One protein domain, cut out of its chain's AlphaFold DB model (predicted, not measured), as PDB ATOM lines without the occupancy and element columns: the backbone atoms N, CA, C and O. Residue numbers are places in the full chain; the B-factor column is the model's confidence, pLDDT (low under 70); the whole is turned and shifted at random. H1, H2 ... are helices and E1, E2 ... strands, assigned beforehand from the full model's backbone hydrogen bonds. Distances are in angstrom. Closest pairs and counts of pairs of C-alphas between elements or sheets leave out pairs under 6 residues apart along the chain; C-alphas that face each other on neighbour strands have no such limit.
ATOM      1  N   ALA A  89     230.546   6.225 189.512       90.69
ATOM      2  CA  ALA A  89     230.911   5.018 190.240       90.69
ATOM      3  C   ALA A  89     231.611   5.372 191.559       90.69
ATOM      4  O   ALA A  89     232.360   6.346 191.617       90.69
ATOM      5  N   ALA A  90     231.404   4.583 192.612       88.94
ATOM      6  CA  ALA A  90     232.132   4.738 193.870       88.94
ATOM      7  C   ALA A  90     232.307   3.406 194.600       88.94
ATOM      8  O   ALA A  90     231.395   2.579 194.621       88.94
ATOM      9  N   ILE A  91     233.448   3.227 195.264       90.25
ATOM     10  CA  ILE A  91     233.629   2.150 196.242       90.25
ATOM     11  C   ILE A  91     232.903   2.571 197.521       90.25
ATOM     12  O   ILE A  91     233.188   3.629 198.080       90.25
ATOM     13  N   VAL A  92     231.941   1.764 197.961       88.75
ATOM     14  CA  VAL A  92     231.100   2.064 199.136       88.75
ATOM     15  C   VAL A  92     231.513   1.240 200.353       88.75
ATOM     16  O   VAL A  92     231.150   1.565 201.481       88.75
ATOM     17  N   THR A  93     232.310   0.192 200.152       87.50
ATOM     18  CA  THR A  93     232.979  -0.514 201.248       87.50
ATOM     19  C   THR A  93     234.233   0.235 201.697       87.50
ATOM     20  O   THR A  93     234.960   0.745 200.845       87.50
ATOM     21  N   PRO A  94     234.535   0.278 203.008       85.06
ATOM     22  CA  PRO A  94     235.793   0.825 203.501       85.06
ATOM     23  C   PRO A  94     236.993   0.198 202.793       85.06
ATOM     24  O   PRO A  94     237.082  -1.021 202.656       85.06
ATOM     25  N   VAL A  95     237.913   1.052 202.353       80.25
ATOM     26  CA  VAL A  95     239.188   0.629 201.780       80.25
ATOM     27  C   VAL A  95     240.216   0.683 202.904       80.25
ATOM     28  O   VAL A  95     240.495   1.752 203.443       80.25
ATOM     29  N   GLY A  96     240.741  -0.479 203.282       72.62
ATOM     30  CA  GLY A  96     241.650  -0.624 204.418       72.62
ATOM     31  C   GLY A  96     240.976  -1.233 205.649       72.62
ATOM     32  O   GLY A  96     239.832  -0.938 205.985       72.62
ATOM     33  N   GLY A  97     241.710  -2.127 206.307       74.69
ATOM     34  CA  GLY A  97     241.223  -2.992 207.378       74.69
ATOM     35  C   GLY A  97     241.696  -4.434 207.162       74.69
ATOM     36  O   GLY A  97     242.370  -4.710 206.166       74.69
ATOM     37  N   PRO A  98     241.378  -5.362 208.081       76.00
ATOM     38  CA  PRO A  98     241.529  -6.789 207.816       76.00
ATOM     39  C   PRO A  98     240.805  -7.166 206.510       76.00
ATOM     40  O   PRO A  98     239.781  -6.546 206.213       76.00
ATOM     41  N   PRO A  99     241.295  -8.158 205.743       77.25
ATOM     42  CA  PRO A  99     240.658  -8.573 204.497       77.25
ATOM     43  C   PRO A  99     239.158  -8.819 204.694       77.25
ATOM     44  O   PRO A  99     238.758  -9.635 205.529       77.25
ATOM     45  N   GLY A 100     238.334  -8.074 203.956       71.06
ATOM     46  CA  GLY A 100     236.896  -8.305 203.902       71.06
ATOM     47  C   GLY A 100     236.591  -9.593 203.141       71.06
ATOM     48  O   GLY A 100     237.479 -10.216 202.567       71.06
ATOM     49  N   ALA A 101     235.326 -10.008 203.116       81.12
ATOM     50  CA  ALA A 101     234.879 -11.057 202.195       81.12
ATOM     51  C   ALA A 101     234.411 -10.456 200.861       81.12
ATOM     52  O   ALA A 101     234.636 -11.039 199.804       81.12
ATOM     53  N   VAL A 102     233.797  -9.267 200.908       84.50
ATOM     54  CA  VAL A 102     233.132  -8.644 199.760       84.50
ATOM     55  C   VAL A 102     233.396  -7.138 199.724       84.50
ATOM     56  O   VAL A 102     233.224  -6.457 200.736       84.50
ATOM     57  N   GLY A 103     233.793  -6.626 198.560       86.81
ATOM     58  CA  GLY A 103     233.859  -5.201 198.236       86.81
ATOM     59  C   GLY A 103     232.622  -4.757 197.454       86.81
ATOM     60  O   GLY A 103     232.084  -5.533 196.669       86.81
ATOM     61  N   ILE A 104     232.157  -3.521 197.658       88.62
ATOM     62  CA  ILE A 104     230.969  -2.999 196.968       88.62
ATOM     63  C   ILE A 104     231.326  -1.773 196.138       88.62
ATOM     64  O   ILE A 104     231.798  -0.769 196.678       88.62
ATOM     65  N   VAL A 105     231.022  -1.838 194.839       91.31
ATOM     66  CA  VAL A 105     231.071  -0.696 193.919       91.31
ATOM     67  C   VAL A 105     229.649  -0.300 193.532       91.31
ATOM     68  O   VAL A 105     228.880  -1.108 193.016       91.31
ATOM     69  N   ARG A 106     229.293   0.958 193.772       91.19
ATOM     70  CA  ARG A 106     227.981   1.534 193.474       91.19
ATOM     71  C   ARG A 106     228.048   2.373 192.213       91.19
ATOM     72  O   ARG A 106     228.879   3.273 192.134       91.19
ATOM     73  N   LEU A 107     227.133   2.121 191.279       90.50
ATOM     74  CA  LEU A 107     226.926   2.934 190.080       90.50
ATOM     75  C   LEU A 107     225.599   3.684 190.162       90.50
ATOM     76  O   LEU A 107     224.579   3.115 190.550       90.50
ATOM     77  N   SER A 108     225.600   4.952 189.764       87.50
ATOM     78  CA  SER A 108     224.397   5.781 189.673       87.50
ATOM     79  C   SER A 108     224.450   6.682 188.451       87.50
ATOM     80  O   SER A 108     225.500   7.246 188.176       87.50
ATOM     81  N   GLY A 109     223.322   6.857 187.773       88.19
ATOM     82  CA  GLY A 109     223.194   7.691 186.580       88.19
ATOM     83  C   GLY A 109     222.333   7.014 185.523       88.19
ATOM     84  O   GLY A 109     221.996   5.833 185.655       88.19
ATOM     85  N   ASP A 110     221.990   7.764 184.484       87.62
ATOM     86  CA  ASP A 110     221.091   7.298 183.425       87.62
ATOM     87  C   ASP A 110     221.726   6.173 182.587       87.62
ATOM     88  O   ASP A 110     221.034   5.251 182.155       87.62
ATOM     89  N   GLU A 111     223.057   6.175 182.449       87.94
ATOM     90  CA  GLU A 111     223.818   5.168 181.693       87.94
ATOM     91  C   GLU A 111     224.364   4.031 182.576       87.94
ATOM     92  O   GLU A 111     225.049   3.134 182.087       87.94
ATOM     93  N   ALA A 112     224.054   4.006 183.879       87.88
ATOM     94  CA  ALA A 112     224.640   3.041 184.821       87.88
ATOM     95  C   ALA A 112     224.430   1.575 184.402       87.88
ATOM     96  O   ALA A 112     225.329   0.747 184.533       87.88
ATOM     97  N   VAL A 113     223.243   1.255 183.879       87.81
ATOM     98  CA  VAL A 113     222.915  -0.096 183.398       87.81
ATOM     99  C   VAL A 113     223.679  -0.436 182.123       87.81
ATOM    100  O   VAL A 113     224.106  -1.575 181.954       87.81
ATOM    101  N   GLU A 114     223.852   0.537 181.233       88.38
ATOM    102  CA  GLU A 114     224.562   0.340 179.975       88.38
ATOM    103  C   GLU A 114     226.047   0.084 180.225       88.38
ATOM    104  O   GLU A 114     226.579  -0.923 179.758       88.38
ATOM    105  N   VAL A 115     226.691   0.930 181.034       89.25
ATOM    106  CA  VAL A 115     228.097   0.769 181.433       89.25
ATOM    107  C   VAL A 115     228.308  -0.586 182.111       89.25
ATOM    108  O   VAL A 115     229.201  -1.343 181.729       89.25
ATOM    109  N   ALA A 116     227.433  -0.949 183.052       89.19
ATOM    110  CA  ALA A 116     227.473  -2.250 183.708       89.19
ATOM    111  C   ALA A 116     227.309  -3.414 182.713       89.19
ATOM    112  O   ALA A 116     228.020  -4.408 182.825       89.19
ATOM    113  N   GLY A 117     226.437  -3.289 181.709       88.69
ATOM    114  CA  GLY A 117     226.214  -4.316 180.687       88.69
ATOM    115  C   GLY A 117     227.399  -4.555 179.749       88.69
ATOM    116  O   GLY A 117     227.501  -5.639 179.172       88.69
ATOM    117  N   ARG A 118     228.316  -3.589 179.610       88.62
ATOM    118  CA  ARG A 118     229.546  -3.757 178.813       88.62
ATOM    119  C   ARG A 118     230.545  -4.689 179.509       88.62
ATOM    120  O   ARG A 118     231.167  -5.526 178.850       88.62
ATOM    121  N   VAL A 119     230.656  -4.569 180.834       88.94
ATOM    122  CA  VAL A 119     231.648  -5.288 181.653       88.94
ATOM    123  C   VAL A 119     231.087  -6.542 182.326       88.94
ATOM    124  O   VAL A 119     231.823  -7.496 182.556       88.94
ATOM    125  N   PHE A 120     229.789  -6.586 182.633       89.81
ATOM    126  CA  PHE A 120     229.158  -7.708 183.324       89.81
ATOM    127  C   PHE A 120     228.635  -8.763 182.348       89.81
ATOM    128  O   PHE A 120     227.871  -8.480 181.426       89.81
ATOM    129  N   ARG A 121     228.991 -10.023 182.597       89.00
ATOM    130  CA  ARG A 121     228.523 -11.187 181.841       89.00
ATOM    131  C   ARG A 121     227.771 -12.128 182.772       89.00
ATOM    132  O   ARG A 121     228.369 -12.819 183.596       89.00
ATOM    133  N   SER A 122     226.450 -12.179 182.616       86.00
ATOM    134  CA  SER A 122     225.579 -13.071 183.391       86.00
ATOM    135  C   SER A 122     225.927 -14.546 183.172       86.00
ATOM    136  O   SER A 122     225.996 -15.030 182.035       86.00
ATOM    137  N   ALA A 123     226.052 -15.303 184.266       82.12
ATOM    138  CA  ALA A 123     226.336 -16.738 184.218       82.12
ATOM    139  C   ALA A 123     225.219 -17.537 183.521       82.12
ATOM    140  O   ALA A 123     225.467 -18.574 182.902       82.12
ATOM    141  N   LYS A 124     223.974 -17.046 183.585       71.88
ATOM    142  CA  LYS A 124     222.816 -17.691 182.955       71.88
ATOM    143  C   LYS A 124     222.809 -17.514 181.433       71.88
ATOM    144  O   LYS A 124     222.283 -18.368 180.723       71.88
ATOM    145  N   ARG A 125     223.392 -16.416 180.942       64.25
ATOM    146  CA  ARG A 125     223.389 -16.009 179.529       64.25
ATOM    147  C   ARG A 125     224.526 -16.634 178.718       64.25
ATOM    148  O   ARG A 125     224.315 -16.933 177.547       64.25
ATOM    149  N   ARG A 126     225.657 -16.970 179.356       58.38
ATOM    150  CA  ARG A 126     226.771 -17.706 178.717       58.38
ATOM    151  C   ARG A 126     226.344 -19.001 178.018       58.38
ATOM    152  O   ARG A 126     226.938 -19.373 177.022       58.38
ATOM    153  N   ARG A 127     225.285 -19.666 178.498       54.91
ATOM    154  CA  ARG A 127     224.755 -20.892 177.870       54.91
ATOM    155  C   ARG A 127     223.990 -20.652 176.563       54.91
ATOM    156  O   ARG A 127     223.646 -21.620 175.901       54.91
ATOM    157  N   LYS A 128     223.655 -19.399 176.237       53.00
ATOM    158  CA  LYS A 128     222.847 -19.023 175.066       53.00
ATOM    159  C   LYS A 128     223.657 -18.280 173.994       53.00
ATOM    160  O   LYS A 128     223.293 -18.328 172.830       53.00
ATOM    161  N   GLU A 129     224.753 -17.623 174.371       53.19
ATOM    162  CA  GLU A 129     225.624 -16.871 173.449       53.19
ATOM    163  C   GLU A 129     226.509 -17.748 172.552       53.19
ATOM    164  O   GLU A 129     226.971 -17.266 171.526       53.19
ATOM    165  N   GLU A 130     226.693 -19.036 172.861       53.09
ATOM    166  CA  GLU A 130     227.419 -19.954 171.964       53.09
ATOM    167  C   GLU A 130     226.669 -20.200 170.635       53.09
ATOM    168  O   GLU A 130     227.263 -20.697 169.682       53.09
ATOM    169  N   SER A 131     225.389 -19.813 170.536       50.81
ATOM    170  CA  SER A 131     224.568 -20.018 169.336       50.81
ATOM    171  C   SER A 131     224.104 -18.752 168.606       50.81
ATOM    172  O   SER A 131     223.639 -18.891 167.482       50.81
ATOM    173  N   ARG A 139     219.595  -6.387 180.397       83.19
ATOM    174  CA  ARG A 139     218.541  -5.624 181.078       83.19
ATOM    175  C   ARG A 139     218.278  -6.222 182.457       83.19
ATOM    176  O   ARG A 139     217.481  -7.158 182.572       83.19
ATOM    177  N   PRO A 140     218.900  -5.684 183.517       82.81
ATOM    178  CA  PRO A 140     218.722  -6.206 184.856       82.81
ATOM    179  C   PRO A 140     217.298  -5.944 185.359       82.81
ATOM    180  O   PRO A 140     216.655  -4.929 185.037       82.81
ATOM    181  N   ARG A 141     216.806  -6.874 186.181       83.00
ATOM    182  CA  ARG A 141     215.536  -6.741 186.903       83.00
ATOM    183  C   ARG A 141     215.749  -5.930 188.176       83.00
ATOM    184  O   ARG A 141     216.804  -5.992 188.795       83.00
ATOM    185  N   SER A 142     214.746  -5.142 188.546       81.50
ATOM    186  CA  SER A 142     214.772  -4.400 189.809       81.50
ATOM    187  C   SER A 142     214.636  -5.366 190.992       81.50
ATOM    188  O   SER A 142     213.895  -6.342 190.871       81.50
ATOM    189  N   HIS A 143     215.314  -5.084 192.111       80.31
ATOM    190  CA  HIS A 143     215.292  -5.895 193.345       80.31
ATOM    191  C   HIS A 143     215.693  -7.366 193.140       80.31
ATOM    192  O   HIS A 143     215.145  -8.273 193.769       80.31
ATOM    193  N   PHE A 144     216.604  -7.618 192.204       82.50
ATOM    194  CA  PHE A 144     217.103  -8.953 191.922       82.50
ATOM    195  C   PHE A 144     218.618  -8.915 191.781       82.50
ATOM    196  O   PHE A 144     219.149  -8.045 191.088       82.50
ATOM    197  N   VAL A 145     219.279  -9.886 192.407       86.69
ATOM    198  CA  VAL A 145     220.722 -10.083 192.303       86.69
ATOM    199  C   VAL A 145     220.997 -11.114 191.216       86.69
ATOM    200  O   VAL A 145     220.554 -12.261 191.300       86.69
ATOM    201  N   GLU A 146     221.724 -10.709 190.186       88.62
ATOM    202  CA  GLU A 146     222.170 -11.578 189.108       88.62
ATOM    203  C   GLU A 146     223.644 -11.935 189.293       88.62
ATOM    204  O   GLU A 146     224.496 -11.062 189.413       88.62
ATOM    205  N   TYR A 147     223.947 -13.232 189.312       90.69
ATOM    206  CA  TYR A 147     225.317 -13.723 189.393       90.69
ATOM    207  C   TYR A 147     225.973 -13.769 188.010       90.69
ATOM    208  O   TYR A 147     225.369 -14.212 187.023       90.69
ATOM    209  N   GLY A 148     227.233 -13.365 187.948       90.69
ATOM    210  CA  GLY A 148     228.018 -13.403 186.730       90.69
ATOM    211  C   GLY A 148     229.479 -13.089 186.983       90.69
ATOM    212  O   GLY A 148     229.974 -13.184 188.101       90.69
ATOM    213  N   VAL A 149     230.166 -12.719 185.913       91.12
ATOM    214  CA  VAL A 149     231.572 -12.323 185.962       91.12
ATOM    215  C   VAL A 149     231.742 -10.934 185.375       91.12
ATOM    216  O   VAL A 149     231.036 -10.568 184.434       91.12
ATOM    217  N   VAL A 150     232.691 -10.173 185.905       90.50
ATOM    218  CA  VAL A 150     233.167  -8.937 185.274       90.50
ATOM    219  C   VAL A 150     234.325  -9.287 184.353       90.50
ATOM    220  O   VAL A 150     235.218 -10.041 184.737       90.50
ATOM    221  N   VAL A 151     234.306  -8.755 183.135       90.38
ATOM    222  CA  VAL A 151     235.379  -8.913 182.152       90.38
ATOM    223  C   VAL A 151     236.028  -7.570 181.838       90.38
ATOM    224  O   VAL A 151     235.357  -6.542 181.791       90.38
ATOM    225  N   ASP A 152     237.338  -7.596 181.618       90.62
ATOM    226  CA  ASP A 152     238.115  -6.465 181.111       90.62
ATOM    227  C   ASP A 152     237.847  -6.256 179.602       90.62
ATOM    228  O   ASP A 152     237.332  -7.138 178.911       90.62
ATOM    229  N   SER A 153     238.268  -5.112 179.072       87.88
ATOM    230  CA  SER A 153     238.392  -4.767 177.651       87.88
ATOM    231  C   SER A 153     239.035  -5.866 176.791       87.88
ATOM    232  O   SER A 153     238.645  -6.061 175.642       87.88
ATOM    233  N   LYS A 154     239.980  -6.636 177.348       88.44
ATOM    234  CA  LYS A 154     240.630  -7.781 176.679       88.44
ATOM    235  C   LYS A 154     239.819  -9.082 176.743       88.44
ATOM    236  O   LYS A 154     240.302 -10.125 176.314       88.44
ATOM    237  N   GLY A 155     238.631  -9.060 177.347       84.94
ATOM    238  CA  GLY A 155     237.786 -10.235 177.576       84.94
ATOM    239  C   GLY A 155     238.257 -11.150 178.712       84.94
ATOM    240  O   GLY A 155     237.694 -12.226 178.908       84.94
ATOM    241  N   SER A 156     239.281 -10.746 179.471       88.94
ATOM    242  CA  SER A 156     239.785 -11.509 180.620       88.94
ATOM    243  C   SER A 156     238.872 -11.334 181.833       88.94
ATOM    244  O   SER A 156     238.381 -10.236 182.079       88.94
ATOM    245  N   VAL A 157     238.642 -12.407 182.597       88.12
ATOM    246  CA  VAL A 157     237.799 -12.356 183.803       88.12
ATOM    247  C   VAL A 157     238.528 -11.602 184.914       88.12
ATOM    248  O   VAL A 157     239.633 -11.976 185.304       88.12
ATOM    249  N   VAL A 158     237.889 -10.547 185.414       88.81
ATOM    250  CA  VAL A 158     238.370  -9.721 186.522       88.81
ATOM    251  C   VAL A 158     237.914 -10.308 187.848       88.81
ATOM    252  O   VAL A 158     238.745 -10.522 188.718       88.81
ATOM    253  N   ASP A 159     236.625 -10.585 188.013       87.56
ATOM    254  CA  ASP A 159     236.104 -11.163 189.252       87.56
ATOM    255  C   ASP A 159     234.740 -11.822 189.027       87.56
ATOM    256  O   ASP A 159     234.040 -11.540 188.046       87.56
ATOM    257  N   GLU A 160     234.363 -12.689 189.957       87.88
ATOM    258  CA  GLU A 160     233.013 -13.214 190.098       87.88
ATOM    259  C   GLU A 160     232.191 -12.251 190.947       87.88
ATOM    260  O   GLU A 160     232.574 -11.913 192.067       87.88
ATOM    261  N   VAL A 161     231.054 -11.806 190.415       89.50
ATOM    262  CA  VAL A 161     230.266 -10.757 191.059       89.50
ATOM    263  C   VAL A 161     228.782 -11.078 191.116       89.50
ATOM    264  O   VAL A 161     228.209 -11.734 190.239       89.50
ATOM    265  N   GLY A 162     228.138 -10.533 192.144       85.69
ATOM    266  CA  GLY A 162     226.698 -10.299 192.145       85.69
ATOM    267  C   GLY A 162     226.406  -8.893 191.633       85.69
ATOM    268  O   GLY A 162     227.014  -7.932 192.101       85.69
ATOM    269  N   PHE A 163     225.475  -8.762 190.693       82.88
ATOM    270  CA  PHE A 163     224.961  -7.473 190.243       82.88
ATOM    271  C   PHE A 163     223.528  -7.261 190.721       82.88
ATOM    272  O   PHE A 163     222.653  -8.078 190.435       82.88
ATOM    273  N   GLU A 164     223.257  -6.126 191.359       82.19
ATOM    274  CA  GLU A 164     221.901  -5.688 191.682       82.19
ATOM    275  C   GLU A 164     221.598  -4.335 191.030       82.19
ATOM    276  O   GLU A 164     222.326  -3.360 191.221       82.19
ATOM    277  N   LYS A 165     220.476  -4.244 190.296       62.78
ATOM    278  CA  LYS A 165     220.029  -2.993 189.642       62.78
ATOM    279  C   LYS A 165     219.856  -1.845 190.632       62.78
ATOM    280  O   LYS A 165     219.994  -0.680 190.270       62.78
ATOM    281  N   VAL A 166     219.565  -2.182 191.883       48.00
ATOM    282  CA  VAL A 166     219.693  -1.257 192.999       48.00
ATOM    283  C   VAL A 166     221.161  -1.269 193.436       48.00
ATOM    284  O   VAL A 166     221.535  -1.786 194.480       48.00
ATOM    285  N   LEU A 167     221.981  -0.619 192.608       53.56
ATOM    286  CA  LEU A 167     223.159   0.116 193.041       53.56
ATOM    287  C   LEU A 167     224.370  -0.651 193.591       53.56
ATOM    288  O   LEU A 167     225.191   0.000 194.225       53.56
ATOM    289  N   ASN A 168     224.553  -1.953 193.360       58.81
ATOM    290  CA  ASN A 168     225.730  -2.640 193.911       58.81
ATOM    291  C   ASN A 168     226.294  -3.710 192.965       58.81
ATOM    292  O   ASN A 168     225.605  -4.659 192.588       58.81
ATOM    293  N   PHE A 169     227.575  -3.565 192.632       63.03
ATOM    294  CA  PHE A 169     228.451  -4.659 192.236       63.03
ATOM    295  C   PHE A 169     229.150  -5.196 193.482       63.03
ATOM    296  O   PHE A 169     229.815  -4.437 194.189       63.03
ATOM    297  N   PHE A 170     229.011  -6.493 193.729       64.50
ATOM    298  CA  PHE A 170     229.677  -7.193 194.823       64.50
ATOM    299  C   PHE A 170     230.895  -7.939 194.277       64.50
ATOM    300  O   PHE A 170     230.713  -8.878 193.514       64.50
ATOM    301  N   PHE A 171     232.101  -7.528 194.660       61.56
ATOM    302  CA  PHE A 171     233.378  -8.154 194.292       61.56
ATOM    303  C   PHE A 171     233.900  -9.021 195.441       61.56
ATOM    304  O   PHE A 171     233.733  -8.647 196.604       61.56
ATOM    305  N   ASN A 172     234.569 -10.137 195.158       46.09
ATOM    306  CA  ASN A 172     235.274 -10.905 196.177       46.09
ATOM    307  C   ASN A 172     236.517 -10.134 196.640       46.09
ATOM    308  O   ASN A 172     237.392  -9.748 195.868       46.09
ATOM    309  N   SER A 173     236.622  -9.922 197.948       46.66
ATOM    310  CA  SER A 173     237.636  -9.040 198.540       46.66
ATOM    311  C   SER A 173     239.068  -9.598 198.501       46.66
ATOM    312  O   SER A 173     239.991  -8.891 198.906       46.66
ATOM    313  N   VAL A 174     239.280 -10.826 198.021       47.97
ATOM    314  CA  VAL A 174     240.627 -11.405 197.862       47.97
ATOM    315  C   VAL A 174     241.415 -10.700 196.743       47.97
ATOM    316  O   VAL A 174     242.639 -10.651 196.806       47.97
ATOM    317  N   ASP A 175     240.725 -10.045 195.803       45.00
ATOM    318  CA  ASP A 175     241.323  -9.461 194.594       45.00
ATOM    319  C   ASP A 175     241.247  -7.922 194.521       45.00
ATOM    320  O   ASP A 175     241.554  -7.327 193.486       45.00
ATOM    321  N   ALA A 176     240.888  -7.249 195.621       50.28
ATOM    322  CA  ALA A 176     240.779  -5.787 195.712       50.28
ATOM    323  C   ALA A 176     242.150  -5.070 195.771       50.28
ATOM    324  O   ALA A 176     242.373  -4.182 196.593       50.28
ATOM    325  N   ASN A 177     243.089  -5.464 194.911       49.38
ATOM    326  CA  ASN A 177     244.358  -4.770 194.718       49.38
ATOM    327  C   ASN A 177     244.148  -3.591 193.751       49.38
ATOM    328  O   ASN A 177     243.469  -3.729 192.730       49.38
ATOM    329  N   SER A 178     244.713  -2.424 194.067       51.25
ATOM    330  CA  SER A 178     244.409  -1.138 193.410       51.25
ATOM    331  C   SER A 178     244.631  -1.117 191.892       51.25
ATOM    332  O   SER A 178     244.010  -0.317 191.200       51.25
ATOM    333  N   GLU A 179     245.465  -2.007 191.356       52.62
ATOM    334  CA  GLU A 179     245.750  -2.102 189.918       52.62
ATOM    335  C   GLU A 179     244.579  -2.662 189.094       52.62
ATOM    336  O   GLU A 179     244.390  -2.257 187.952       52.62
ATOM    337  N   LYS A 180     243.747  -3.547 189.665       48.84
ATOM    338  CA  LYS A 180     242.617  -4.179 188.953       48.84
ATOM    339  C   LYS A 180     241.400  -3.250 188.837       48.84
ATOM    340  O   LYS A 180     240.584  -3.398 187.932       48.84
ATOM    341  N   LEU A 181     241.284  -2.291 189.760       49.62
ATOM    342  CA  LEU A 181     240.196  -1.311 189.815       49.62
ATOM    343  C   LEU A 181     240.452  -0.089 188.923       49.62
ATOM    344  O   LEU A 181     239.493   0.571 188.534       49.62
ATOM    345  N   GLN A 182     241.707   0.193 188.554       50.91
ATOM    346  CA  GLN A 182     242.045   1.276 187.624       50.91
ATOM    347  C   GLN A 182     241.427   1.032 186.235       50.91
ATOM    348  O   GLN A 182     240.942   1.961 185.597       50.91
ATOM    349  N   THR A 183     241.330  -0.232 185.817       53.09
ATOM    350  CA  THR A 183     240.732  -0.649 184.542       53.09
ATOM    351  C   THR A 183     239.226  -0.368 184.445       53.09
ATOM    352  O   THR A 183     238.689  -0.276 183.348       53.09
ATOM    353  N   LEU A 184     238.535  -0.194 185.579       50.00
ATOM    354  CA  LEU A 184     237.123   0.216 185.629       50.00
ATOM    355  C   LEU A 184     236.923   1.729 185.444       50.00
ATOM    356  O   LEU A 184     235.803   2.150 185.170       50.00
TER     357      LEU A 184
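What this domain is: This is residues 89 to 131 and 139 to 184 of the 187 residues of the protein "TrmE_N domain-containing protein" of Brassica cretica (UniProt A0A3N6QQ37). One strongly twisted, curled sheet of six strands makes the body, open between its edge strands E1 and E3, with H1 over its hollow face. H3 comes near E5, where the C-alphas of Val 158 and Lys 180 are 7.4 A apart, while H2 and the loop around Gly 97 mark opposite ends of the longest axis. The 89 printed residues run E1 E2 H1 E3 H2 E4 E5 E6 H3, class mixed; the antiparallel sheet runs E1 E2 E6 E5 E4 E3. The whole is compact, with a radius of gyration of the C-alphas of 13.1 A, yet elongated, 44 by 26 by 20 A.

Where its parts are: Find C-alpha 89 at (230.911, 5.018, 190.240), where E1, residues 89 to 91, begins. E2 is 102 to 108, 19.7 A; E6 is 168 to 172, 12.8 A; E5 is 157 to 164, 19.0 A, and bends by 62 degrees at 160; E4 is 145 to 151, 17.9 A; E3 is 120 to 122. H1 is 112 to 119, 11.3 A; H2 is 126 to 129; H3 is 178 to 182, ending at (242.045, 1.276, 187.624).

How they stand to each other: Look across the sheet for N 90 and O 106, 2.9 A, in hairpin E1 and E2; N 103 and O 171, 2.8 A, between E2 and E6; N 121 and O 149, 2.8 A, between E3 and E4. E4 E5 E6 form a meander, each strand the antiparallel neighbour of the one before, with N 146 and O 163 at 2.8 A and N 170 and O 162 at 3.0 A. H1 is on the sheet; its closest C-alphas to E4 are Val 119 and Val 151, 5.2 A. H3 is only just not on it, with 4 pairs of C-alphas within 10 A; H2 is not on it. O i to N i+4 pairs within hydrogen-bond range are 3 of 4 in H1 and 0 of 1 in H3, whose O i to N i+3 count is 0 of 2; H2 is too short for such a pair.

The domain as a whole: The C-alphas farthest apart, Gly 97 and Ser 131, are 44.9 A apart. Residues 132 to 138 are cut out, leaving 19.5 A between C-alphas 131 and 139. No link printed whole is long. Expect pLDDT under 70 at residues 125 to 131 and 165 to 184 of this model.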